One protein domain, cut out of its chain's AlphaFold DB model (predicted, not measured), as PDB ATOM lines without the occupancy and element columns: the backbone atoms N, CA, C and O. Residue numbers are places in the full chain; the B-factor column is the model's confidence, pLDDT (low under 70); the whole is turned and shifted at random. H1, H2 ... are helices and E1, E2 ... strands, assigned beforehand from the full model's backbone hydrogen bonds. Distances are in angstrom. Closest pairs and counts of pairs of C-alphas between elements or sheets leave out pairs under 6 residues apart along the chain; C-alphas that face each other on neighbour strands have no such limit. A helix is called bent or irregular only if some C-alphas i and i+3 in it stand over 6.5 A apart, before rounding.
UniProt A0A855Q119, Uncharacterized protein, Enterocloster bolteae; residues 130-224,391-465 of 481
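This is residues 130 to 224 and 391 to 465 of the 481 residues of an uncharacterized protein of Enterocloster bolteae (UniProt A0A855Q119). A strongly twisted sheet of four strands has H7 packed on one face and H2 on the other; beside its E6 end sits a smaller part, two short parallel strands, E1 and E2, with H3, H4, H5 and H6 round them. Residues 176 to 182, in the long link from H3 to H4, stick out as a free loop, and H8 lies at the sheet's far end, by E5. The printed part has 170 residues with eight named helices and six named strands, in the order H1 H2 E1 H3 H4 E2 H5 H6 H7 E3 E4 H8 E5 E6, and its class is mixed, helices and strands. The large sheet runs E5 E4 E3 E6, antiparallel throughout. The whole is compact, with a radius of gyration of the C-alphas of 16.5 A and spans of 48 by 37 by 31 A.

Find C-alpha 408 at (134.050, 97.063, 156.710); from there E3, residues 408 to 415, runs 23.1 A. Beside it look for E4, residues 420 to 428, 24.8 A long, and E6, residues 457 to 464, 22.7 A long, which ends at C-alpha 464 at (136.110, 101.775, 158.269). E5 is residues 440 to 444. Of the helices, H2 is residues 138 to 147, 16.4 A long, and H7 is residues 394 to 403, 14.3 A long; H8 is residues 430 to 436, neither bent nor irregular, but only just, with C-alphas 433 and 436 6.2 A apart. The smaller part holds E1, residues 154 to 157, E2, residues 197 to 200, H3, residues 159 to 164, H4, residues 183 to 190, H5, residues 203 to 211, and H6, residues 214 to 221. H1, residues 130 to 133, begins at C-alpha 130 at (116.075, 122.069, 150.800).

Begin at the inner strand E3, antiparallel to E6 at 162 degrees, with N 414 and O 458 2.8 A apart, within hydrogen-bond range. E3 and E4 form a hairpin, antiparallel at 159 degrees, with N 413 and O 421 at 2.8 A. E5 is antiparallel to E4 at 132 degrees, with N 443 and O 425 at 2.8 A. H7 is on this sheet; its closest C-alphas to E4 are His 402 and Tyr 428, 5.6 A apart. H2 is on the opposite face, at a height over the sheet of 9.7 A; it lies over E3, only just not over E6, where 2 of its C-alphas fall, and runs along the strands at 26 degrees to E3 on the local plane. H8 only grazes the sheet, with residues 430 to 433. Now look at E1 and E2, parallel at 22 degrees, with N 199 and O 155 at 2.8 A; with H3 and H4 between them they make a strand-helix-strand unit, two parallel neighbour strands joined through helices, whose crossover is right-handed. H1 and H3 only just touch, with 3 pairs of C-alphas within 8 A, the closest Glu 132 and Leu 160 at 6.9 A. H5 is close to H7 but not clearly touching, the closest C-alphas being Leu 210 and Gln 400 at 6.5 A. H5 is likewise close but not clearly touching to H4, where the closest C-alphas are Met 187 and Val 205 at 7.8 A, and H6 and H7 are near each other. In H3, H4, H5, H6 and H7 every O i to N i+4 pair is within hydrogen-bond range; H2 has 0 of 6, with 5 of 7 O i to N i+3 pairs, H8 has 1 of 3, with 1 of 4, and H1 is too short for such a pair.

The C-alphas farthest apart, those of Val 170 and Arg 435, are 50.8 A apart. Residues 225 to 390 are not printed, and C-alphas 224 and 391 are 25.4 A apart across the cut. The links from H3 to H4 and from E5 to E6 are long. The mean pLDDT of the printed part is 71.2, and 64 residues are under 70, among them residues 165 to 195, 430 to 438 and 444 to 455.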
ATOM      1  N   ASP A 130     117.235 122.851 151.222       58.50
ATOM      2  CA  ASP A 130     116.075 122.069 150.800       58.50
ATOM      3  C   ASP A 130     116.474 120.913 149.867       58.50
ATOM      4  O   ASP A 130     115.920 119.823 149.971       58.50
ATOM      5  N   THR A 131     117.499 121.062 149.026       60.50
ATOM      6  CA  THR A 131     117.924 120.014 148.080       60.50
ATOM      7  C   THR A 131     118.681 118.864 148.755       60.50
ATOM      8  O   THR A 131     118.383 117.698 148.496       60.50
ATOM      9  N   GLU A 132     119.623 119.163 149.657       60.62
ATOM     10  CA  GLU A 132     120.408 118.139 150.378       60.62
ATOM     11  C   GLU A 132     119.545 117.338 151.373       60.62
ATOM     12  O   GLU A 132     119.883 116.208 151.729       60.62
ATOM     13  N   TYR A 133     118.402 117.897 151.781       65.44
ATOM     14  CA  TYR A 133     117.597 117.369 152.875       65.44
ATOM     15  C   TYR A 133     116.166 116.993 152.514       65.44
ATOM     16  O   TYR A 133     115.511 116.377 153.344       65.44
ATOM     17  N   SER A 134     115.659 117.301 151.320       70.25
ATOM     18  CA  SER A 134     114.233 117.128 150.991       70.25
ATOM     19  C   SER A 134     113.684 115.699 151.142       70.25
ATOM     20  O   SER A 134     112.472 115.517 151.294       70.25
ATOM     21  N   ALA A 135     114.552 114.682 151.160       63.81
ATOM     22  CA  ALA A 135     114.176 113.305 151.471       63.81
ATOM     23  C   ALA A 135     113.741 113.099 152.942       63.81
ATOM     24  O   ALA A 135     112.991 112.159 153.227       63.81
ATOM     25  N   LEU A 136     114.174 113.958 153.873       70.12
ATOM     26  CA  LEU A 136     113.868 113.929 155.309       70.12
ATOM     27  C   LEU A 136     113.260 115.258 155.791       70.12
ATOM     28  O   LEU A 136     113.483 116.324 155.237       70.12
ATOM     29  N   ALA A 137     112.497 115.212 156.878       68.75
ATOM     30  CA  ALA A 137     112.057 116.402 157.601       68.75
ATOM     31  C   ALA A 137     113.076 116.816 158.678       68.75
ATOM     32  O   ALA A 137     113.828 115.979 159.187       68.75
ATOM     33  N   GLU A 138     113.028 118.085 159.111       64.75
ATOM     34  CA  GLU A 138     113.957 118.666 160.099       64.75
ATOM     35  C   GLU A 138     114.161 117.810 161.363       64.75
ATOM     36  O   GLU A 138     115.279 117.623 161.841       64.75
ATOM     37  N   GLY A 139     113.080 117.223 161.886       57.19
ATOM     38  CA  GLY A 139     113.136 116.376 163.080       57.19
ATOM     39  C   GLY A 139     113.901 115.060 162.886       57.19
ATOM     40  O   GLY A 139     114.504 114.565 163.837       57.19
ATOM     41  N   GLN A 140     113.923 114.497 161.677       73.81
ATOM     42  CA  GLN A 140     114.566 113.205 161.377       73.81
ATOM     43  C   GLN A 140     116.073 113.330 161.193       73.81
ATOM     44  O   GLN A 140     116.822 112.437 161.575       73.81
ATOM     45  N   ILE A 141     116.525 114.478 160.694       73.81
ATOM     46  CA  ILE A 141     117.944 114.820 160.574       73.81
ATOM     47  C   ILE A 141     118.659 114.669 161.917       73.81
ATOM     48  O   ILE A 141     119.760 114.127 161.984       73.81
ATOM     49  N   SER A 142     118.011 115.096 163.005       73.44
ATOM     50  CA  SER A 142     118.585 115.002 164.349       73.44
ATOM     51  C   SER A 142     118.926 113.561 164.759       73.44
ATOM     52  O   SER A 142     119.881 113.354 165.507       73.44
ATOM     53  N   GLN A 143     118.221 112.556 164.224       77.06
ATOM     54  CA  GLN A 143     118.486 111.148 164.516       77.06
ATOM     55  C   GLN A 143     119.812 110.668 163.932       77.06
ATOM     56  O   GLN A 143     120.458 109.834 164.557       77.06
ATOM     57  N   ILE A 144     120.260 111.222 162.798       81.44
ATOM     58  CA  ILE A 144     121.544 110.862 162.173       81.44
ATOM     59  C   ILE A 144     122.684 111.039 163.183       81.44
ATOM     60  O   ILE A 144     123.535 110.162 163.314       81.44
ATOM     61  N   SER A 145     122.648 112.118 163.976       78.44
ATOM     62  CA  SER A 145     123.672 112.403 164.988       78.44
ATOM     63  C   SER A 145     123.825 111.311 166.053       78.44
ATOM     64  O   SER A 145     124.929 111.110 166.557       78.44
ATOM     65  N   ALA A 146     122.754 110.576 166.372       80.06
ATOM     66  CA  ALA A 146     122.786 109.512 167.373       80.06
ATOM     67  C   ALA A 146     123.561 108.271 166.896       80.06
ATOM     68  O   ALA A 146     124.047 107.504 167.728       80.06
ATOM     69  N   TYR A 147     123.685 108.094 165.579       81.69
ATOM     70  CA  TYR A 147     124.376 106.968 164.945       81.69
ATOM     71  C   TYR A 147     125.749 107.355 164.387       81.69
ATOM     72  O   TYR A 147     126.473 106.491 163.895       81.69
ATOM     73  N   LEU A 148     126.138 108.632 164.482       82.38
ATOM     74  CA  LEU A 148     127.485 109.050 164.120       82.38
ATOM     75  C   LEU A 148     128.507 108.467 165.113       82.38
ATOM     76  O   LEU A 148     128.316 108.561 166.332       82.38
ATOM     77  N   PRO A 149     129.623 107.900 164.625       74.62
ATOM     78  CA  PRO A 149     130.695 107.443 165.496       74.62
ATOM     79  C   PRO A 149     131.284 108.628 166.279       74.62
ATOM     80  O   PRO A 149     131.451 109.728 165.750       74.62
ATOM     81  N   LYS A 150     131.613 108.409 167.561       69.50
ATOM     82  CA  LYS A 150     132.257 109.418 168.419       69.50
ATOM     83  C   LYS A 150     133.706 109.627 167.975       69.50
ATOM     84  O   LYS A 150     134.612 108.995 168.510       69.50
ATOM     85  N   LEU A 151     133.912 110.502 167.000       65.69
ATOM     86  CA  LEU A 151     135.223 110.822 166.441       65.69
ATOM     87  C   LEU A 151     135.649 112.223 166.895       65.69
ATOM     88  O   LEU A 151     134.858 113.162 166.851       65.69
ATOM     89  N   SER A 152     136.889 112.354 167.372       58.06
ATOM     90  CA  SER A 152     137.428 113.603 167.933       58.06
ATOM     91  C   SER A 152     137.763 114.655 166.875       58.06
ATOM     92  O   SER A 152     137.693 115.843 167.167       58.06
ATOM     93  N   ASP A 153     138.084 114.220 165.653       66.31
ATOM     94  CA  ASP A 153     138.606 115.062 164.573       66.31
ATOM     95  C   ASP A 153     137.861 114.757 163.264       66.31
ATOM     96  O   ASP A 153     138.369 114.051 162.388       66.31
ATOM     97  N   LEU A 154     136.619 115.233 163.155       70.19
ATOM     98  CA  LEU A 154     135.757 115.004 161.995       70.19
ATOM     99  C   LEU A 154     135.760 116.225 161.063       70.19
ATOM    100  O   LEU A 154     135.452 117.339 161.485       70.19
ATOM    101  N   THR A 155     136.069 116.015 159.782       75.12
ATOM    102  CA  THR A 155     135.870 117.039 158.741       75.12
ATOM    103  C   THR A 155     134.452 116.926 158.190       75.12
ATOM    104  O   THR A 155     134.081 115.863 157.697       75.12
ATOM    105  N   TYR A 156     133.669 118.004 158.266       74.44
ATOM    106  CA  TYR A 156     132.266 118.050 157.840       74.44
ATOM    107  C   TYR A 156     132.142 118.703 156.459       74.44
ATOM    108  O   TYR A 156     132.637 119.814 156.268       74.44
ATOM    109  N   ILE A 157     131.477 118.036 155.514       75.00
ATOM    110  CA  ILE A 157     131.318 118.505 154.131       75.00
ATOM    111  C   ILE A 157     129.854 118.386 153.702       75.00
ATOM    112  O   ILE A 157     129.314 117.286 153.603       75.00
ATOM    113  N   GLY A 158     129.232 119.528 153.414       72.81
ATOM    114  CA  GLY A 158     127.796 119.652 153.142       72.81
ATOM    115  C   GLY A 158     127.086 120.482 154.213       72.81
ATOM    116  O   GLY A 158     127.584 120.616 155.339       72.81
ATOM    117  N   HIS A 159     125.937 121.066 153.867       71.81
ATOM    118  CA  HIS A 159     125.133 121.849 154.810       71.81
ATOM    119  C   HIS A 159     124.609 120.922 155.904       71.81
ATOM    120  O   HIS A 159     124.883 121.180 157.079       71.81
ATOM    121  N   LEU A 160     124.037 119.786 155.483       73.19
ATOM    122  CA  LEU A 160     124.142 118.481 156.136       73.19
ATOM    123  C   LEU A 160     124.927 118.365 157.451       73.19
ATOM    124  O   LEU A 160     124.500 118.626 158.583       73.19
ATOM    125  N   ALA A 161     126.153 117.928 157.207       74.75
ATOM    126  CA  ALA A 161     127.239 117.742 158.127       74.75
ATOM    127  C   ALA A 161     127.499 118.994 158.985       74.75
ATOM    128  O   ALA A 161     127.717 118.868 160.189       74.75
ATOM    129  N   SER A 162     127.440 120.200 158.407       71.56
ATOM    130  CA  SER A 162     127.728 121.438 159.145       71.56
ATOM    131  C   SER A 162     126.722 121.734 160.266       71.56
ATOM    132  O   SER A 162     127.142 122.183 161.336       71.56
ATOM    133  N   VAL A 163     125.433 121.429 160.056       72.00
ATOM    134  CA  VAL A 163     124.360 121.591 161.057       72.00
ATOM    135  C   VAL A 163     124.462 120.534 162.152       72.00
ATOM    136  O   VAL A 163     124.231 120.825 163.324       72.00
ATOM    137  N   LEU A 164     124.849 119.309 161.792       73.44
ATOM    138  CA  LEU A 164     125.054 118.219 162.748       73.44
ATOM    139  C   LEU A 164     126.364 118.342 163.546       73.44
ATOM    140  O   LEU A 164     126.601 117.545 164.457       73.44
ATOM    141  N   SER A 165     127.220 119.317 163.224       69.69
ATOM    142  CA  SER A 165     128.483 119.519 163.926       69.69
ATOM    143  C   SER A 165     128.247 120.048 165.350       69.69
ATOM    144  O   SER A 165     127.685 121.133 165.525       69.69
ATOM    145  N   PRO A 166     128.746 119.358 166.394       56.78
ATOM    146  CA  PRO A 166     128.607 119.809 167.777       56.78
ATOM    147  C   PRO A 166     129.349 121.128 168.070       56.78
ATOM    148  O   PRO A 166     129.082 121.758 169.091       56.78
ATOM    149  N   ALA A 167     130.254 121.572 167.185       52.94
ATOM    150  CA  ALA A 167     131.012 122.817 167.324       52.94
ATOM    151  C   ALA A 167     130.273 124.072 166.805       52.94
ATOM    152  O   ALA A 167     130.692 125.188 167.106       52.94
ATOM    153  N   ASN A 168     129.174 123.915 166.054       48.16
ATOM    154  CA  ASN A 168     128.554 124.992 165.269       48.16
ATOM    155  C   ASN A 168     127.261 125.588 165.849       48.16
ATOM    156  O   ASN A 168     126.540 126.281 165.135       48.16
ATOM    157  N   SER A 169     126.990 125.458 167.152       37.97
ATOM    158  CA  SER A 169     125.837 126.138 167.781       37.97
ATOM    159  C   SER A 169     125.879 127.683 167.715       37.97
ATOM    160  O   SER A 169     124.952 128.336 168.194       37.97
ATOM    161  N   VAL A 170     126.924 128.282 167.118       34.19
ATOM    162  CA  VAL A 170     127.171 129.737 167.080       34.19
ATOM    163  C   VAL A 170     127.402 130.312 165.663       34.19
ATOM    164  O   VAL A 170     127.392 131.528 165.506       34.19
ATOM    165  N   LEU A 171     127.536 129.505 164.603       33.34
ATOM    166  CA  LEU A 171     127.821 129.996 163.237       33.34
ATOM    167  C   LEU A 171     126.628 129.818 162.289       33.34
ATOM    168  O   LEU A 171     126.721 129.243 161.210       33.34
ATOM    169  N   ASN A 172     125.485 130.372 162.689       34.81
ATOM    170  CA  ASN A 172     124.441 130.720 161.732       34.81
ATOM    171  C   ASN A 172     124.907 131.937 160.911       34.81
ATOM    172  O   ASN A 172     125.416 132.892 161.491       34.81
ATOM    173  N   THR A 173     124.637 131.923 159.597       32.72
ATOM    174  CA  THR A 173     124.536 133.084 158.671       32.72
ATOM    175  C   THR A 173     125.716 133.498 157.769       32.72
ATOM    176  O   THR A 173     125.778 134.665 157.391       32.72
ATOM    177  N   SER A 174     126.602 132.605 157.296       28.53
ATOM    178  CA  SER A 174     127.555 133.031 156.238       28.53
ATOM    179  C   SER A 174     127.935 132.033 155.139       28.53
ATOM    180  O   SER A 174     128.943 132.255 154.475       28.53
ATOM    181  N   ILE A 175     127.154 130.981 154.883       36.50
ATOM    182  CA  ILE A 175     127.275 130.245 153.609       36.50
ATOM    183  C   ILE A 175     126.157 130.742 152.693       36.50
ATOM    184  O   ILE A 175     125.134 130.102 152.488       36.50
ATOM    185  N   THR A 176     126.319 131.982 152.243       29.52
ATOM    186  CA  THR A 176     125.497 132.604 151.207       29.52
ATOM    187  C   THR A 176     125.888 132.035 149.848       29.52
ATOM    188  O   THR A 176     127.033 132.218 149.444       29.52
ATOM    189  N   HIS A 177     124.929 131.394 149.171       36.59
ATOM    190  CA  HIS A 177     124.837 131.153 147.723       36.59
ATOM    191  C   HIS A 177     126.116 131.429 146.911       36.59
ATOM    192  O   HIS A 177     126.223 132.441 146.213       36.59
ATOM    193  N   THR A 178     127.085 130.520 146.950       33.09
ATOM    194  CA  THR A 178     128.167 130.525 145.962       33.09
ATOM    195  C   THR A 178     127.704 129.733 144.747       33.09
ATOM    196  O   THR A 178     127.673 128.507 144.772       33.09
ATOM    197  N   LYS A 179     127.334 130.448 143.675       40.91
ATOM    198  CA  LYS A 179     127.224 129.896 142.318       40.91
ATOM    199  C   LYS A 179     128.618 129.435 141.885       40.91
ATOM    200  O   LYS A 179     129.378 130.224 141.326       40.91
ATOM    201  N   VAL A 180     128.990 128.198 142.200       37.25
ATOM    202  CA  VAL A 180     130.245 127.627 141.706       37.25
ATOM    203  C   VAL A 180     129.976 127.087 140.304       37.25
ATOM    204  O   VAL A 180     129.193 126.163 140.129       37.25
ATOM    205  N   ALA A 181     130.598 127.703 139.297       39.97
ATOM    206  CA  ALA A 181     130.480 127.283 137.900       39.97
ATOM    207  C   ALA A 181     131.209 125.955 137.608       39.97
ATOM    208  O   ALA A 181     130.968 125.353 136.567       39.97
ATOM    209  N   ASP A 182     132.081 125.504 138.516       49.34
ATOM    210  CA  ASP A 182     132.839 124.263 138.383       49.34
ATOM    211  C   ASP A 182     133.071 123.595 139.757       49.34
ATOM    212  O   ASP A 182     133.935 123.995 140.541       49.34
ATOM    213  N   ILE A 183     132.271 122.573 140.082       52.50
ATOM    214  CA  ILE A 183     132.381 121.773 141.323       52.50
ATOM    215  C   ILE A 183     133.775 121.153 141.464       52.50
ATOM    216  O   ILE A 183     134.272 120.974 142.573       52.50
ATOM    217  N   THR A 184     134.438 120.891 140.339       50.72
ATOM    218  CA  THR A 184     135.829 120.443 140.244       50.72
ATOM    219  C   THR A 184     136.773 121.400 140.977       50.72
ATOM    220  O   THR A 184     137.592 120.968 141.786       50.72
ATOM    221  N   GLU A 185     136.598 122.706 140.766       51.31
ATOM    222  CA  GLU A 185     137.386 123.767 141.395       51.31
ATOM    223  C   GLU A 185     137.030 123.921 142.883       51.31
ATOM    224  O   GLU A 185     137.909 124.173 143.709       51.31
ATOM    225  N   TYR A 186     135.766 123.685 143.262       54.97
ATOM    226  CA  TYR A 186     135.343 123.622 144.667       54.97
ATOM    227  C   TYR A 186     135.954 122.424 145.402       54.97
ATOM    228  O   TYR A 186     136.510 122.602 146.481       54.97
ATOM    229  N   MET A 187     135.926 121.223 144.819       55.19
ATOM    230  CA  MET A 187     136.570 120.038 145.396       55.19
ATOM    231  C   MET A 187     138.079 120.255 145.547       55.19
ATOM    232  O   MET A 187     138.624 119.984 146.613       55.19
ATOM    233  N   ASP A 188     138.743 120.804 144.530       58.22
ATOM    234  CA  ASP A 188     140.196 121.009 144.545       58.22
ATOM    235  C   ASP A 188     140.627 122.119 145.534       58.22
ATOM    236  O   ASP A 188     141.750 122.095 146.041       58.22
ATOM    237  N   SER A 189     139.735 123.065 145.865       53.62
ATOM    238  CA  SER A 189     139.996 124.162 146.815       53.62
ATOM    239  C   SER A 189     139.491 123.919 148.247       53.62
ATOM    240  O   SER A 189     140.077 124.463 149.184       53.62
ATOM    241  N   HIS A 190     138.443 123.108 148.441       49.50
ATOM    242  CA  HIS A 190     137.754 122.911 149.730       49.50
ATOM    243  C   HIS A 190     137.845 121.479 150.291       49.50
ATOM    244  O   HIS A 190     137.335 121.237 151.385       49.50
ATOM    245  N   MET A 191     138.530 120.545 149.617       55.84
ATOM    246  CA  MET A 191     138.888 119.224 150.165       55.84
ATOM    247  C   MET A 191     140.382 119.149 150.539       55.84
ATOM    248  O   MET A 191     141.144 118.420 149.899       55.84
ATOM    249  N   PRO A 192     140.872 119.872 151.566       51.88
ATOM    250  CA  PRO A 192     142.192 119.574 152.100       51.88
ATOM    251  C   PRO A 192     142.156 118.157 152.688       51.88
ATOM    252  O   PRO A 192     141.295 117.869 153.511       51.88
ATOM    253  N   ALA A 193     143.086 117.297 152.265       52.44
ATOM    254  CA  ALA A 193     143.300 115.931 152.754       52.44
ATOM    255  C   ALA A 193     142.932 115.759 154.254       52.44
ATOM    256  O   ALA A 193     143.725 116.169 155.114       52.44
ATOM    257  N   PRO A 194     141.746 115.211 154.598       57.22
ATOM    258  CA  PRO A 194     141.303 115.104 155.986       57.22
ATOM    259  C   PRO A 194     142.185 114.115 156.750       57.22
ATOM    260  O   PRO A 194     142.127 112.918 156.517       57.22
ATOM    261  N   LYS A 195     142.982 114.601 157.709       58.47
ATOM    262  CA  LYS A 195     144.022 113.810 158.403       58.47
ATOM    263  C   LYS A 195     143.513 112.643 159.276       58.47
ATOM    264  O   LYS A 195     144.341 111.906 159.803       58.47
ATOM    265  N   SER A 196     142.202 112.475 159.459       70.94
ATOM    266  CA  SER A 196     141.604 111.510 160.399       70.94
ATOM    267  C   SER A 196     140.321 110.883 159.845       70.94
ATOM    268  O   SER A 196     140.366 109.776 159.310       70.94
ATOM    269  N   SER A 197     139.197 111.598 159.921       77.75
ATOM    270  CA  SER A 197     137.876 111.101 159.530       77.75
ATOM    271  C   SER A 197     137.049 112.189 158.850       77.75
ATOM    272  O   SER A 197     137.211 113.381 159.130       77.75
ATOM    273  N   CYS A 198     136.145 111.789 157.960       83.62
ATOM    274  CA  CYS A 198     135.336 112.719 157.175       83.62
ATOM    275  C   CYS A 198     133.861 112.319 157.184       83.62
ATOM    276  O   CYS A 198     133.546 111.131 157.172       83.62
ATOM    277  N   PHE A 199     132.976 113.315 157.205       85.56
ATOM    278  CA  PHE A 199     131.539 113.154 157.050       85.56
ATOM    279  C   PHE A 199     131.031 114.016 155.899       85.56
ATOM    280  O   PHE A 199     131.098 115.245 155.971       85.56
ATOM    281  N   ILE A 200     130.542 113.359 154.849       84.81
ATOM    282  CA  ILE A 200     130.085 114.003 153.616       84.81
ATOM    283  C   ILE A 200     128.602 113.732 153.423       84.81
ATOM    284  O   ILE A 200     128.170 112.582 153.407       84.81
ATOM    285  N   THR A 201     127.824 114.784 153.236       82.44
ATOM    286  CA  THR A 201     126.369 114.662 153.110       82.44
ATOM    287  C   THR A 201     125.814 115.223 151.812       82.44
ATOM    288  O   THR A 201     124.704 114.872 151.427       82.44
ATOM    289  N   ASN A 202     126.603 116.037 151.107       79.69
ATOM    290  CA  ASN A 202     126.194 116.652 149.854       79.69
ATOM    291  C   ASN A 202     126.132 115.593 148.723       79.69
ATOM    292  O   ASN A 202     127.180 115.031 148.380       79.69
ATOM    293  N   PRO A 203     124.948 115.325 148.126       79.62
ATOM    294  CA  PRO A 203     124.778 114.276 147.119       79.62
ATOM    295  C   PRO A 203     125.604 114.487 145.848       79.62
ATOM    296  O   PRO A 203     126.127 113.521 145.306       79.62
ATOM    297  N   ASP A 204     125.774 115.730 145.400       77.62
ATOM    298  CA  ASP A 204     126.555 116.073 144.204       77.62
ATOM    299  C   ASP A 204     128.048 115.789 144.415       77.62
ATOM    300  O   ASP A 204     128.683 115.066 143.644       77.62
ATOM    301  N   VAL A 205     128.592 116.238 145.553       78.62
ATOM    302  CA  VAL A 205     129.975 115.928 145.947       78.62
ATOM    303  C   VAL A 205     130.191 114.419 146.046       78.62
ATOM    304  O   VAL A 205     131.212 113.915 145.578       78.62
ATOM    305  N   LEU A 206     129.242 113.688 146.638       85.06
ATOM    306  CA  LEU A 206     129.308 112.231 146.741       85.06
ATOM    307  C   LEU A 206     129.241 111.554 145.380       85.06
ATOM    308  O   LEU A 206     130.027 110.644 145.121       85.06
ATOM    309  N   PHE A 207     128.351 112.007 144.506       85.69
ATOM    310  CA  PHE A 207     128.224 111.485 143.159       85.69
ATOM    311  C   PHE A 207     129.531 111.658 142.386       85.69
ATOM    312  O   PHE A 207     130.082 110.675 141.889       85.69
ATOM    313  N   GLN A 208     130.083 112.873 142.349       80.62
ATOM    314  CA  GLN A 208     131.364 113.160 141.697       80.62
ATOM    315  C   GLN A 208     132.499 112.340 142.310       80.62
ATOM    316  O   GLN A 208     133.314 111.764 141.591       80.62
ATOM    317  N   LEU A 209     132.552 112.242 143.637       84.31
ATOM    318  CA  LEU A 209     133.585 111.481 144.327       84.31
ATOM    319  C   LEU A 209     133.530 109.994 143.957       84.31
ATOM    320  O   LEU A 209     134.561 109.433 143.607       84.31
ATOM    321  N   LEU A 210     132.350 109.371 144.012       87.00
ATOM    322  CA  LEU A 210     132.165 107.924 143.844       87.00
ATOM    323  C   LEU A 210     132.148 107.469 142.375       87.00
ATOM    324  O   LEU A 210     132.438 106.307 142.098       87.00
ATOM    325  N   THR A 211     131.811 108.352 141.432       81.12
ATOM    326  CA  THR A 211     131.725 108.023 139.994       81.12
ATOM    327  C   THR A 211     132.955 108.453 139.189       81.12
ATOM    328  O   THR A 211     133.040 108.169 137.992       81.12
ATOM    329  N   THR A 212     133.941 109.095 139.818       76.38
ATOM    330  CA  THR A 212     135.196 109.500 139.169       76.38
ATOM    331  C   THR A 212     136.406 108.825 139.811       76.38
ATOM    332  O   THR A 212     136.344 108.299 140.920       76.38
ATOM    333  N   ASP A 213     137.562 108.881 139.145       73.19
ATOM    334  CA  ASP A 213     138.815 108.322 139.677       73.19
ATOM    335  C   ASP A 213     139.365 109.101 140.901       73.19
ATOM    336  O   ASP A 213     140.417 108.761 141.448       73.19
ATOM    337  N   ARG A 214     138.655 110.142 141.364       75.12
ATOM    338  CA  ARG A 214     139.042 110.979 142.509       75.12
ATOM    339  C   ARG A 214     138.957 110.235 143.839       75.12
ATOM    340  O   ARG A 214     139.766 110.531 144.725       75.12
ATOM    341  N   LEU A 215     138.053 109.256 143.969       82.38
ATOM    342  CA  LEU A 215     137.865 108.502 145.213       82.38
ATOM    343  C   LEU A 215     139.164 107.884 145.725       82.38
ATOM    344  O   LEU A 215     139.419 107.953 146.917       82.38
ATOM    345  N   SER A 216     140.011 107.353 144.844       81.19
ATOM    346  CA  SER A 216     141.301 106.761 145.225       81.19
ATOM    347  C   SER A 216     142.203 107.762 145.950       81.19
ATOM    348  O   SER A 216     142.687 107.507 147.056       81.19
ATOM    349  N   SER A 217     142.389 108.945 145.357       80.62
ATOM    350  CA  SER A 217     143.216 110.001 145.948       80.62
ATOM    351  C   SER A 217     142.640 110.513 147.269       80.62
ATOM    352  O   SER A 217     143.376 110.704 148.237       80.62
ATOM    353  N   PHE A 218     141.316 110.659 147.332       82.62
ATOM    354  CA  PHE A 218     140.608 111.126 148.512       82.62
ATOM    355  C   PHE A 218     140.630 110.087 149.640       82.62
ATOM    356  O   PHE A 218     140.990 110.407 150.770       82.62
ATOM    357  N   ALA A 219     140.349 108.822 149.339       83.06
ATOM    358  CA  ALA A 219     140.395 107.721 150.294       83.06
ATOM    359  C   ALA A 219     141.784 107.594 150.924       83.06
ATOM    360  O   ALA A 219     141.883 107.437 152.139       83.06
ATOM    361  N   ASN A 220     142.863 107.748 150.147       81.06
ATOM    362  CA  ASN A 220     144.240 107.736 150.658       81.06
ATOM    363  C   ASN A 220     144.542 108.846 151.669       81.06
ATOM    364  O   ASN A 220     145.444 108.692 152.488       81.06
ATOM    365  N   SER A 221     143.807 109.956 151.615       77.31
ATOM    366  CA  SER A 221     143.949 111.021 152.602       77.31
ATOM    367  C   SER A 221     143.219 110.734 153.912       77.31
ATOM    368  O   SER A 221     143.637 111.255 154.939       77.31
ATOM    369  N   ILE A 222     142.195 109.875 153.892       80.12
ATOM    370  CA  ILE A 222     141.392 109.513 155.063       80.12
ATOM    371  C   ILE A 222     142.150 108.506 155.926       80.12
ATOM    372  O   ILE A 222     142.501 107.411 155.473       80.12
ATOM    373  N   GLY A 223     142.353 108.879 157.191       73.25
ATOM    374  CA  GLY A 223     143.105 108.096 158.165       73.25
ATOM    375  C   GLY A 223     142.391 106.826 158.622       73.25
ATOM    376  O   GLY A 223     143.016 105.769 158.626       73.25
ATOM    377  N   ASP A 224     141.110 106.915 158.994       81.56
ATOM    378  CA  ASP A 224     140.412 105.795 159.647       81.56
ATOM    379  C   ASP A 224     138.981 105.560 159.133       81.56
ATOM    380  O   ASP A 224     138.677 104.499 158.581       81.56
ATOM    381  N   LEU A 391     121.507 110.104 142.730       87.06
ATOM    382  CA  LEU A 391     121.202 108.816 143.330       87.06
ATOM    383  C   LEU A 391     122.136 107.737 142.789       87.06
ATOM    384  O   LEU A 391     122.198 107.480 141.585       87.06
ATOM    385  N   LEU A 392     122.809 107.060 143.715       87.25
ATOM    386  CA  LEU A 392     123.646 105.904 143.434       87.25
ATOM    387  C   LEU A 392     123.068 104.660 144.127       87.25
ATOM    388  O   LEU A 392     122.630 104.761 145.276       87.25
ATOM    389  N   PRO A 393     123.075 103.487 143.468       86.00
ATOM    390  CA  PRO A 393     122.674 102.228 144.089       86.00
ATOM    391  C   PRO A 393     123.529 101.882 145.317       86.00
ATOM    392  O   PRO A 393     124.736 102.121 145.330       86.00
ATOM    393  N   ASP A 394     122.921 101.241 146.320       86.94
ATOM    394  CA  ASP A 394     123.614 100.800 147.544       86.94
ATOM    395  C   ASP A 394     124.824  99.901 147.234       86.94
ATOM    396  O   ASP A 394     125.916 100.096 147.775       86.94
ATOM    397  N   SER A 395     124.657  98.963 146.295       85.56
ATOM    398  CA  SER A 395     125.728  98.075 145.832       85.56
ATOM    399  C   SER A 395     126.889  98.844 145.197       85.56
ATOM    400  O   SER A 395     128.046  98.568 145.521       85.56
ATOM    401  N   PHE A 396     126.602  99.864 144.374       87.88
ATOM    402  CA  PHE A 396     127.625 100.728 143.775       87.88
ATOM    403  C   PHE A 396     128.467 101.404 144.854       87.88
ATOM    404  O   PHE A 396     129.693 101.303 144.837       87.88
ATOM    405  N   ILE A 397     127.809 102.066 145.811       90.31
ATOM    406  CA  ILE A 397     128.471 102.825 146.878       90.31
ATOM    407  C   ILE A 397     129.393 101.904 147.676       90.31
ATOM    408  O   ILE A 397     130.578 102.200 147.842       90.31
ATOM    409  N   ARG A 398     128.879 100.753 148.122       90.62
ATOM    410  CA  ARG A 398     129.660  99.772 148.887       90.62
ATOM    411  C   ARG A 398     130.836  99.230 148.084       90.62
ATOM    412  O   ARG A 398     131.944  99.167 148.613       90.62
ATOM    413  N   SER A 399     130.625  98.894 146.812       88.50
ATOM    414  CA  SER A 399     131.683  98.389 145.934       88.50
ATOM    415  C   SER A 399     132.796  99.426 145.732       88.50
ATOM    416  O   SER A 399     133.978  99.102 145.849       88.50
ATOM    417  N   GLN A 400     132.448 100.698 145.514       88.56
ATOM    418  CA  GLN A 400     133.438 101.770 145.371       88.56
ATOM    419  C   GLN A 400     134.240 101.999 146.650       88.56
ATOM    420  O   GLN A 400     135.461 102.147 146.595       88.56
ATOM    421  N   LEU A 401     133.586 101.996 147.809       91.19
ATOM    422  CA  LEU A 401     134.269 102.152 149.090       91.19
ATOM    423  C   LEU A 401     135.240 100.990 149.347       91.19
ATOM    424  O   LEU A 401     136.419 101.223 149.621       91.19
ATOM    425  N   HIS A 402     134.797  99.744 149.174       90.38
ATOM    426  CA  HIS A 402     135.660  98.580 149.387       90.38
ATOM    427  C   HIS A 402     136.868  98.550 148.437       90.38
ATOM    428  O   HIS A 402     138.004  98.384 148.890       90.38
ATOM    429  N   ARG A 403     136.668  98.839 147.142       86.25
ATOM    430  CA  ARG A 403     137.761  98.960 146.150       86.25
ATOM    431  C   ARG A 403     138.811 100.011 146.506       86.25
ATOM    432  O   ARG A 403     139.935  99.940 146.015       86.25
ATOM    433  N   ASN A 404     138.459 100.983 147.344       87.56
ATOM    434  CA  ASN A 404     139.345 102.068 147.761       87.56
ATOM    435  C   ASN A 404     139.864 101.902 149.202       87.56
ATOM    436  O   ASN A 404     140.346 102.860 149.809       87.56
ATOM    437  N   GLY A 405     139.845 100.673 149.727       85.31
ATOM    438  CA  GLY A 405     140.592 100.295 150.929       85.31
ATOM    439  C   GLY A 405     139.843 100.471 152.248       85.31
ATOM    440  O   GLY A 405     140.479 100.447 153.304       85.31
ATOM    441  N   PHE A 406     138.519 100.632 152.205       89.50
ATOM    442  CA  PHE A 406     137.659 100.455 153.375       89.50
ATOM    443  C   PHE A 406     137.309  98.969 153.498       89.50
ATOM    444  O   PHE A 406     136.900  98.360 152.523       89.50
ATOM    445  N   PHE A 407     137.521  98.358 154.663       87.44
ATOM    446  CA  PHE A 407     137.388  96.906 154.829       87.44
ATOM    447  C   PHE A 407     135.998  96.489 155.313       87.44
ATOM    448  O   PHE A 407     135.511  95.412 154.966       87.44
ATOM    449  N   GLU A 408     135.361  97.327 156.127       90.56
ATOM    450  CA  GLU A 408     134.050  97.063 156.710       90.56
ATOM    451  C   GLU A 408     133.145  98.278 156.515       90.56
ATOM    452  O   GLU A 408     133.546  99.412 156.784       90.56
ATOM    453  N   ILE A 409     131.928  98.032 156.028       92.19
ATOM    454  CA  ILE A 409     130.920  99.071 155.805       92.19
ATOM    455  C   ILE A 409     129.638  98.654 156.505       92.19
ATOM    456  O   ILE A 409     128.987  97.686 156.095       92.19
ATOM    457  N   SER A 410     129.275  99.414 157.532       91.44
ATOM    458  CA  SER A 410     127.962  99.348 158.172       91.44
ATOM    459  C   SER A 410     127.070 100.455 157.622       91.44
ATOM    460  O   SER A 410     127.564 101.489 157.159       91.44
ATOM    461  N   ALA A 411     125.756 100.237 157.637       91.50
ATOM    462  CA  ALA A 411     124.820 101.242 157.168       91.50
ATOM    463  C   ALA A 411     123.514 101.249 157.968       91.50
ATOM    464  O   ALA A 411     123.054 100.218 158.460       91.50
ATOM    465  N   PHE A 412     122.911 102.429 158.069       89.56
ATOM    466  CA  PHE A 412     121.648 102.663 158.760       89.56
ATOM    467  C   PHE A 412     120.708 103.422 157.838       89.56
ATOM    468  O   PHE A 412     121.055 104.491 157.341       89.56
ATOM    469  N   ARG A 413     119.503 102.901 157.631       88.00
ATOM    470  CA  ARG A 413     118.454 103.584 156.881       88.00
ATOM    471  C   ARG A 413     117.580 104.361 157.854       88.00
ATOM    472  O   ARG A 413     116.944 103.777 158.728       88.00
ATOM    473  N   VAL A 414     117.545 105.677 157.689       87.12
ATOM    474  CA  VAL A 414     116.689 106.598 158.442       87.12
ATOM    475  C   VAL A 414     115.508 106.967 157.555       87.12
ATOM    476  O   VAL A 414     115.687 107.553 156.486       87.12
ATOM    477  N   SER A 415     114.296 106.597 157.958       81.38
ATOM    478  CA  SER A 415     113.084 106.867 157.185       81.38
ATOM    479  C   SER A 415     112.425 108.195 157.567       81.38
ATOM    480  O   SER A 415     112.558 108.698 158.689       81.38
ATOM    481  N   LYS A 416     111.561 108.698 156.679       75.50
ATOM    482  CA  LYS A 416     110.634 109.803 156.985       75.50
ATOM    483  C   LYS A 416     109.612 109.477 158.091       75.50
ATOM    484  O   LYS A 416     108.832 110.341 158.479       75.50
ATOM    485  N   THR A 417     109.578 108.256 158.626       75.75
ATOM    486  CA  THR A 417     108.717 107.876 159.762       75.75
ATOM    487  C   THR A 417     109.455 107.855 161.098       75.75
ATOM    488  O   THR A 417     108.883 107.389 162.079       75.75
ATOM    489  N   TYR A 418     110.689 108.379 161.160       76.06
ATOM    490  CA  TYR A 418     111.588 108.298 162.326       76.06
ATOM    491  C   TYR A 418     112.055 106.873 162.660       76.06
ATOM    492  O   TYR A 418     112.705 106.664 163.689       76.06
ATOM    493  N   ALA A 419     111.718 105.892 161.817       81.31
ATOM    494  CA  ALA A 419     112.206 104.535 161.964       81.31
ATOM    495  C   ALA A 419     113.653 104.473 161.469       81.31
ATOM    496  O   ALA A 419     113.992 105.024 160.421       81.31
ATOM    497  N   VAL A 420     114.492 103.784 162.236       83.94
ATOM    498  CA  VAL A 420     115.873 103.504 161.854       83.94
ATOM    499  C   VAL A 420     116.027 101.998 161.753       83.94
ATOM    500  O   VAL A 420     115.809 101.288 162.738       83.94
ATOM    501  N   SER A 421     116.379 101.515 160.566       86.00
ATOM    502  CA  SER A 421     116.729 100.117 160.341       86.00
ATOM    503  C   SER A 421     118.224  99.992 160.082       86.00
ATOM    504  O   SER A 421     118.820 100.770 159.339       86.00
ATOM    505  N   GLN A 422     118.848  99.010 160.725       86.94
ATOM    506  CA  GLN A 422     120.220  98.640 160.417       86.94
ATOM    507  C   GLN A 422     120.212  97.823 159.125       86.94
ATOM    508  O   GLN A 422     119.484  96.836 159.018       86.94
ATOM    509  N   LEU A 423     120.991  98.265 158.142       87.62
ATOM    510  CA  LEU A 423     121.212  97.535 156.901       87.62
ATOM    511  C   LEU A 423     122.384  96.557 157.075       87.62
ATOM    512  O   LEU A 423     123.213  96.755 157.971       87.62
ATOM    513  N   PRO A 424     122.500  95.532 156.212       87.31
ATOM    514  CA  PRO A 424     123.556  94.539 156.339       87.31
ATOM    515  C   PRO A 424     124.959  95.158 156.320       87.31
ATOM    516  O   PRO A 424     125.268  96.054 155.517       87.31
ATOM    517  N   THR A 425     125.822  94.657 157.203       88.75
ATOM    518  CA  THR A 425     127.247  95.007 157.217       88.75
ATOM    519  C   THR A 425     127.955  94.225 156.120       88.75
ATOM    520  O   THR A 425     127.743  93.022 155.972       88.75
ATOM    521  N   THR A 426     128.809  94.892 155.347       89.69
ATOM    522  CA  THR A 426     129.522  94.274 154.215       89.69
ATOM    523  C   THR A 426     131.027  94.329 154.390       89.69
ATOM    524  O   THR A 426     131.542  95.295 154.966       89.69
ATOM    525  N   ARG A 427     131.724  93.331 153.844       86.69
ATOM    526  CA  ARG A 427     133.188  93.236 153.836       86.69
ATOM    527  C   ARG A 427     133.739  92.930 152.460       86.69
ATOM    528  O   ARG A 427     133.093  92.227 151.688       86.69
ATOM    529  N   TYR A 428     134.944  93.424 152.200       83.88
ATOM    530  CA  TYR A 428     135.622  93.215 150.929       83.88
ATOM    531  C   TYR A 428     135.850  91.725 150.626       83.88
ATOM    532  O   TYR A 428     136.326  90.964 151.471       83.88
ATOM    533  N   ASP A 429     135.537  91.345 149.391       79.38
ATOM    534  CA  ASP A 429     135.754  90.039 148.785       79.38
ATOM    535  C   ASP A 429     136.516  90.211 147.466       79.38
ATOM    536  O   ASP A 429     135.961  90.645 146.450       79.38
ATOM    537  N   TYR A 430     137.790  89.822 147.468       69.12
ATOM    538  CA  TYR A 430     138.633  89.909 146.279       69.12
ATOM    539  C   TYR A 430     138.189  88.953 145.157       69.12
ATOM    540  O   TYR A 430     138.418  89.249 143.988       69.12
ATOM    541  N   LEU A 431     137.553  87.818 145.478       67.62
ATOM    542  CA  LEU A 431     137.134  86.821 144.483       67.62
ATOM    543  C   LEU A 431     135.895  87.273 143.711       67.62
ATOM    544  O   LEU A 431     135.736  86.933 142.535       67.62
ATOM    545  N   ARG A 432     135.014  88.044 144.356       67.62
ATOM    546  CA  ARG A 432     133.826  88.613 143.707       67.62
ATOM    547  C   ARG A 432     134.147  89.847 142.866       67.62
ATOM    548  O   ARG A 432     133.487  90.051 141.845       67.62
ATOM    549  N   ASP A 433     135.194  90.599 143.217       63.94
ATOM    550  CA  ASP A 433     135.639  91.770 142.448       63.94
ATOM    551  C   ASP A 433     136.005  91.419 140.995       63.94
ATOM    552  O   ASP A 433     135.648  92.144 140.068       63.94
ATOM    553  N   GLU A 434     136.630  90.258 140.773       54.97
ATOM    554  CA  GLU A 434     137.004  89.795 139.429       54.97
ATOM    555  C   GLU A 434     135.812  89.316 138.579       54.97
ATOM    556  O   GLU A 434     135.939  89.228 137.356       54.97
ATOM    557  N   ARG A 435     134.664  88.983 139.193       47.66
ATOM    558  CA  ARG A 435     133.577  88.236 138.526       47.66
ATOM    559  C   ARG A 435     132.239  88.974 138.401       47.66
ATOM    560  O   ARG A 435     131.556  88.749 137.408       47.66
ATOM    561  N   HIS A 436     131.847  89.809 139.369       52.00
ATOM    562  CA  HIS A 436     130.454  90.293 139.476       52.00
ATOM    563  C   HIS A 436     130.299  91.807 139.671       52.00
ATOM    564  O   HIS A 436     129.202  92.268 139.958       52.00
ATOM    565  N   HIS A 437     131.372  92.592 139.545       58.84
ATOM    566  CA  HIS A 437     131.403  94.036 139.837       58.84
ATOM    567  C   HIS A 437     131.052  94.451 141.286       58.84
ATOM    568  O   HIS A 437     131.424  95.563 141.680       58.84
ATOM    569  N   ASP A 438     130.481  93.557 142.094       66.88
ATOM    570  CA  ASP A 438     130.276  93.679 143.536       66.88
ATOM    571  C   ASP A 438     131.426  92.997 144.283       66.88
ATOM    572  O   ASP A 438     131.519  91.776 144.353       66.88
ATOM    573  N   CYS A 439     132.339  93.788 144.839       79.38
ATOM    574  CA  CYS A 439     133.553  93.295 145.491       79.38
ATOM    575  C   CYS A 439     133.362  92.967 146.981       79.38
ATOM    576  O   CYS A 439     134.265  93.199 147.781       79.38
ATOM    577  N   PHE A 440     132.178  92.507 147.397       83.88
ATOM    578  CA  PHE A 440     131.883  92.298 148.816       83.88
ATOM    579  C   PHE A 440     130.927  91.132 149.104       83.88
ATOM    580  O   PHE A 440     130.153  90.691 148.249       83.88
ATOM    581  N   TYR A 441     130.966  90.655 150.351       83.25
ATOM    582  CA  TYR A 441     129.979  89.745 150.941       83.25
ATOM    583  C   TYR A 441     129.287  90.397 152.147       83.25
ATOM    584  O   TYR A 441     129.773  91.384 152.710       83.25
ATOM    585  N   ILE A 442     128.131  89.855 152.529       84.00
ATOM    586  CA  ILE A 442     127.349  90.296 153.692       84.00
ATOM    587  C   ILE A 442     127.823  89.516 154.925       84.00
ATOM    588  O   ILE A 442     127.825  88.288 154.899       84.00
ATOM    589  N   LEU A 443     128.238  90.227 155.977       76.06
ATOM    590  CA  LEU A 443     128.759  89.658 157.225       76.06
ATOM    591  C   LEU A 443     127.640  89.328 158.221       76.06
ATOM    592  O   LEU A 443     127.542  88.194 158.662       76.06
ATOM    593  N   ASP A 444     126.806  90.318 158.548       66.25
ATOM    594  CA  ASP A 444     125.682  90.169 159.475       66.25
ATOM    595  C   ASP A 444     124.385  90.466 158.717       66.25
ATOM    596  O   ASP A 444     124.161  91.596 158.264       66.25
ATOM    597  N   SER A 445     123.530  89.453 158.572       56.91
ATOM    598  CA  SER A 445     122.180  89.577 158.019       56.91
ATOM    599  C   SER A 445     121.127  89.547 159.126       56.91
ATOM    600  O   SER A 445     120.158  88.798 159.065       56.91
ATOM    601  N   ASP A 446     121.249  90.432 160.116       49.66
ATOM    602  CA  ASP A 446     120.156  90.715 161.066       49.66
ATOM    603  C   ASP A 446     119.015  91.533 160.414       49.66
ATOM    604  O   ASP A 446     118.242  92.229 161.081       49.66
ATOM    605  N   SER A 447     118.885  91.458 159.083       48.22
ATOM    606  CA  SER A 447     117.817  92.097 158.329       48.22
ATOM    607  C   SER A 447     116.492  91.445 158.708       48.22
ATOM    608  O   SER A 447     116.108  90.402 158.176       48.22
ATOM    609  N   LYS A 448     115.758  92.086 159.618       50.41
ATOM    610  CA  LYS A 448     114.298  91.973 159.616       50.41
ATOM    611  C   LYS A 448     113.847  92.326 158.201       50.41
ATOM    612  O   LYS A 448     114.358  93.312 157.668       50.41
ATOM    613  N   GLU A 449     112.983  91.496 157.608       46.38
ATOM    614  CA  GLU A 449     112.405  91.744 156.280       46.38
ATOM    615  C   GLU A 449     112.114  93.236 156.140       46.38
ATOM    616  O   GLU A 449     111.499  93.831 157.031       46.38
ATOM    617  N   GLU A 450     112.653  93.853 155.086       50.59
ATOM    618  CA  GLU A 450     112.410  95.263 154.832       50.59
ATOM    619  C   GLU A 450     110.900  95.448 154.720       50.59
ATOM    620  O   GLU A 450     110.285  95.039 153.735       50.59
ATOM    621  N   ASP A 451     110.293  96.069 155.734       47.78
ATOM    622  CA  ASP A 451     108.973  96.647 155.563       47.78
ATOM    623  C   ASP A 451     109.101  97.581 154.359       47.78
ATOM    624  O   ASP A 451     109.858  98.562 154.390       47.78
ATOM    625  N   ILE A 452     108.404  97.221 153.278       51.50
ATOM    626  CA  ILE A 452     108.286  97.994 152.043       51.50
ATOM    627  C   ILE A 452     107.617  99.306 152.440       51.50
ATOM    628  O   ILE A 452     106.397  99.455 152.447       51.50
ATOM    629  N   THR A 453     108.432 100.245 152.893       54.31
ATOM    630  CA  THR A 453     107.979 101.523 153.408       54.31
ATOM    631  C   THR A 453     107.895 102.468 152.227       54.31
ATOM    632  O   THR A 453     108.892 102.758 151.568       54.31
ATOM    633  N   SER A 454     106.691 102.974 151.963       62.44
ATOM    634  CA  SER A 454     106.383 103.922 150.882       62.44
ATOM    635  C   SER A 454     106.985 105.318 151.092       62.44
ATOM    636  O   SER A 454     106.499 106.292 150.528       62.44
ATOM    637  N   PHE A 455     107.989 105.451 151.958       69.94
ATOM    638  CA  PHE A 455     108.519 106.727 152.410       69.94
ATOM    639  C   PHE A 455     109.940 106.929 151.901       69.94
ATOM    640  O   PHE A 455     110.737 105.991 151.859       69.94
ATOM    641  N   SER A 456     110.266 108.176 151.563       75.00
ATOM    642  CA  SER A 456     111.647 108.587 151.334       75.00
ATOM    643  C   SER A 456     112.497 108.309 152.578       75.00
ATOM    644  O   SER A 456     112.027 108.350 153.725       75.00
ATOM    645  N   SER A 457     113.759 107.979 152.344       83.12
ATOM    646  CA  SER A 457     114.713 107.653 153.399       83.12
ATOM    647  C   SER A 457     116.109 108.108 153.012       83.12
ATOM    648  O   SER A 457     116.362 108.424 151.854       83.12
ATOM    649  N   VAL A 458     117.014 108.133 153.979       88.06
ATOM    650  CA  VAL A 458     118.441 108.369 153.760       88.06
ATOM    651  C   VAL A 458     119.206 107.208 154.371       88.06
ATOM    652  O   VAL A 458     118.926 106.807 155.501       88.06
ATOM    653  N   ILE A 459     120.172 106.673 153.633       89.56
ATOM    654  CA  ILE A 459     121.124 105.703 154.158       89.56
ATOM    655  C   ILE A 459     122.355 106.456 154.652       89.56
ATOM    656  O   ILE A 459     122.983 107.197 153.900       89.56
ATOM    657  N   LEU A 460     122.703 106.244 155.917       91.56
ATOM    658  CA  LEU A 460     123.974 106.620 156.517       91.56
ATOM    659  C   LEU A 460     124.942 105.444 156.390       91.56
ATOM    660  O   LEU A 460     124.681 104.379 156.942       91.56
ATOM    661  N   TYR A 461     126.065 105.655 155.721       93.00
ATOM    662  CA  TYR A 461     127.148 104.690 155.574       93.00
ATOM    663  C   TYR A 461     128.300 105.046 156.500       93.00
ATOM    664  O   TYR A 461     128.705 106.208 156.574       93.00
ATOM    665  N   ILE A 462     128.864 104.039 157.157       92.19
ATOM    666  CA  ILE A 462     130.060 104.154 157.989       92.19
ATOM    667  C   ILE A 462     131.074 103.144 157.458       92.19
ATOM    668  O   ILE A 462     130.935 101.938 157.671       92.19
ATOM    669  N   ALA A 463     132.070 103.652 156.738       91.44
ATOM    670  CA  ALA A 463     133.136 102.880 156.121       91.44
ATOM    671  C   ALA A 463     134.424 102.999 156.945       91.44
ATOM    672  O   ALA A 463     134.947 104.097 157.154       91.44
ATOM    673  N   CYS A 464     134.947 101.861 157.391       89.44
ATOM    674  CA  CYS A 464     136.110 101.775 158.269       89.44
ATOM    675  C   CYS A 464     137.275 101.070 157.568       89.44
ATOM    676  O   CYS A 464     137.089 100.054 156.892       89.44
ATOM    677  N   ARG A 465     138.502 101.570 157.762       84.81
ATOM    678  CA  ARG A 465     139.727 100.883 157.308       84.81
ATOM    679  C   ARG A 465     140.061  99.645 158.148       84.81
ATOM    680  O   ARG A 465     140.775  98.763 157.680       84.81
TER     681      ARG A 465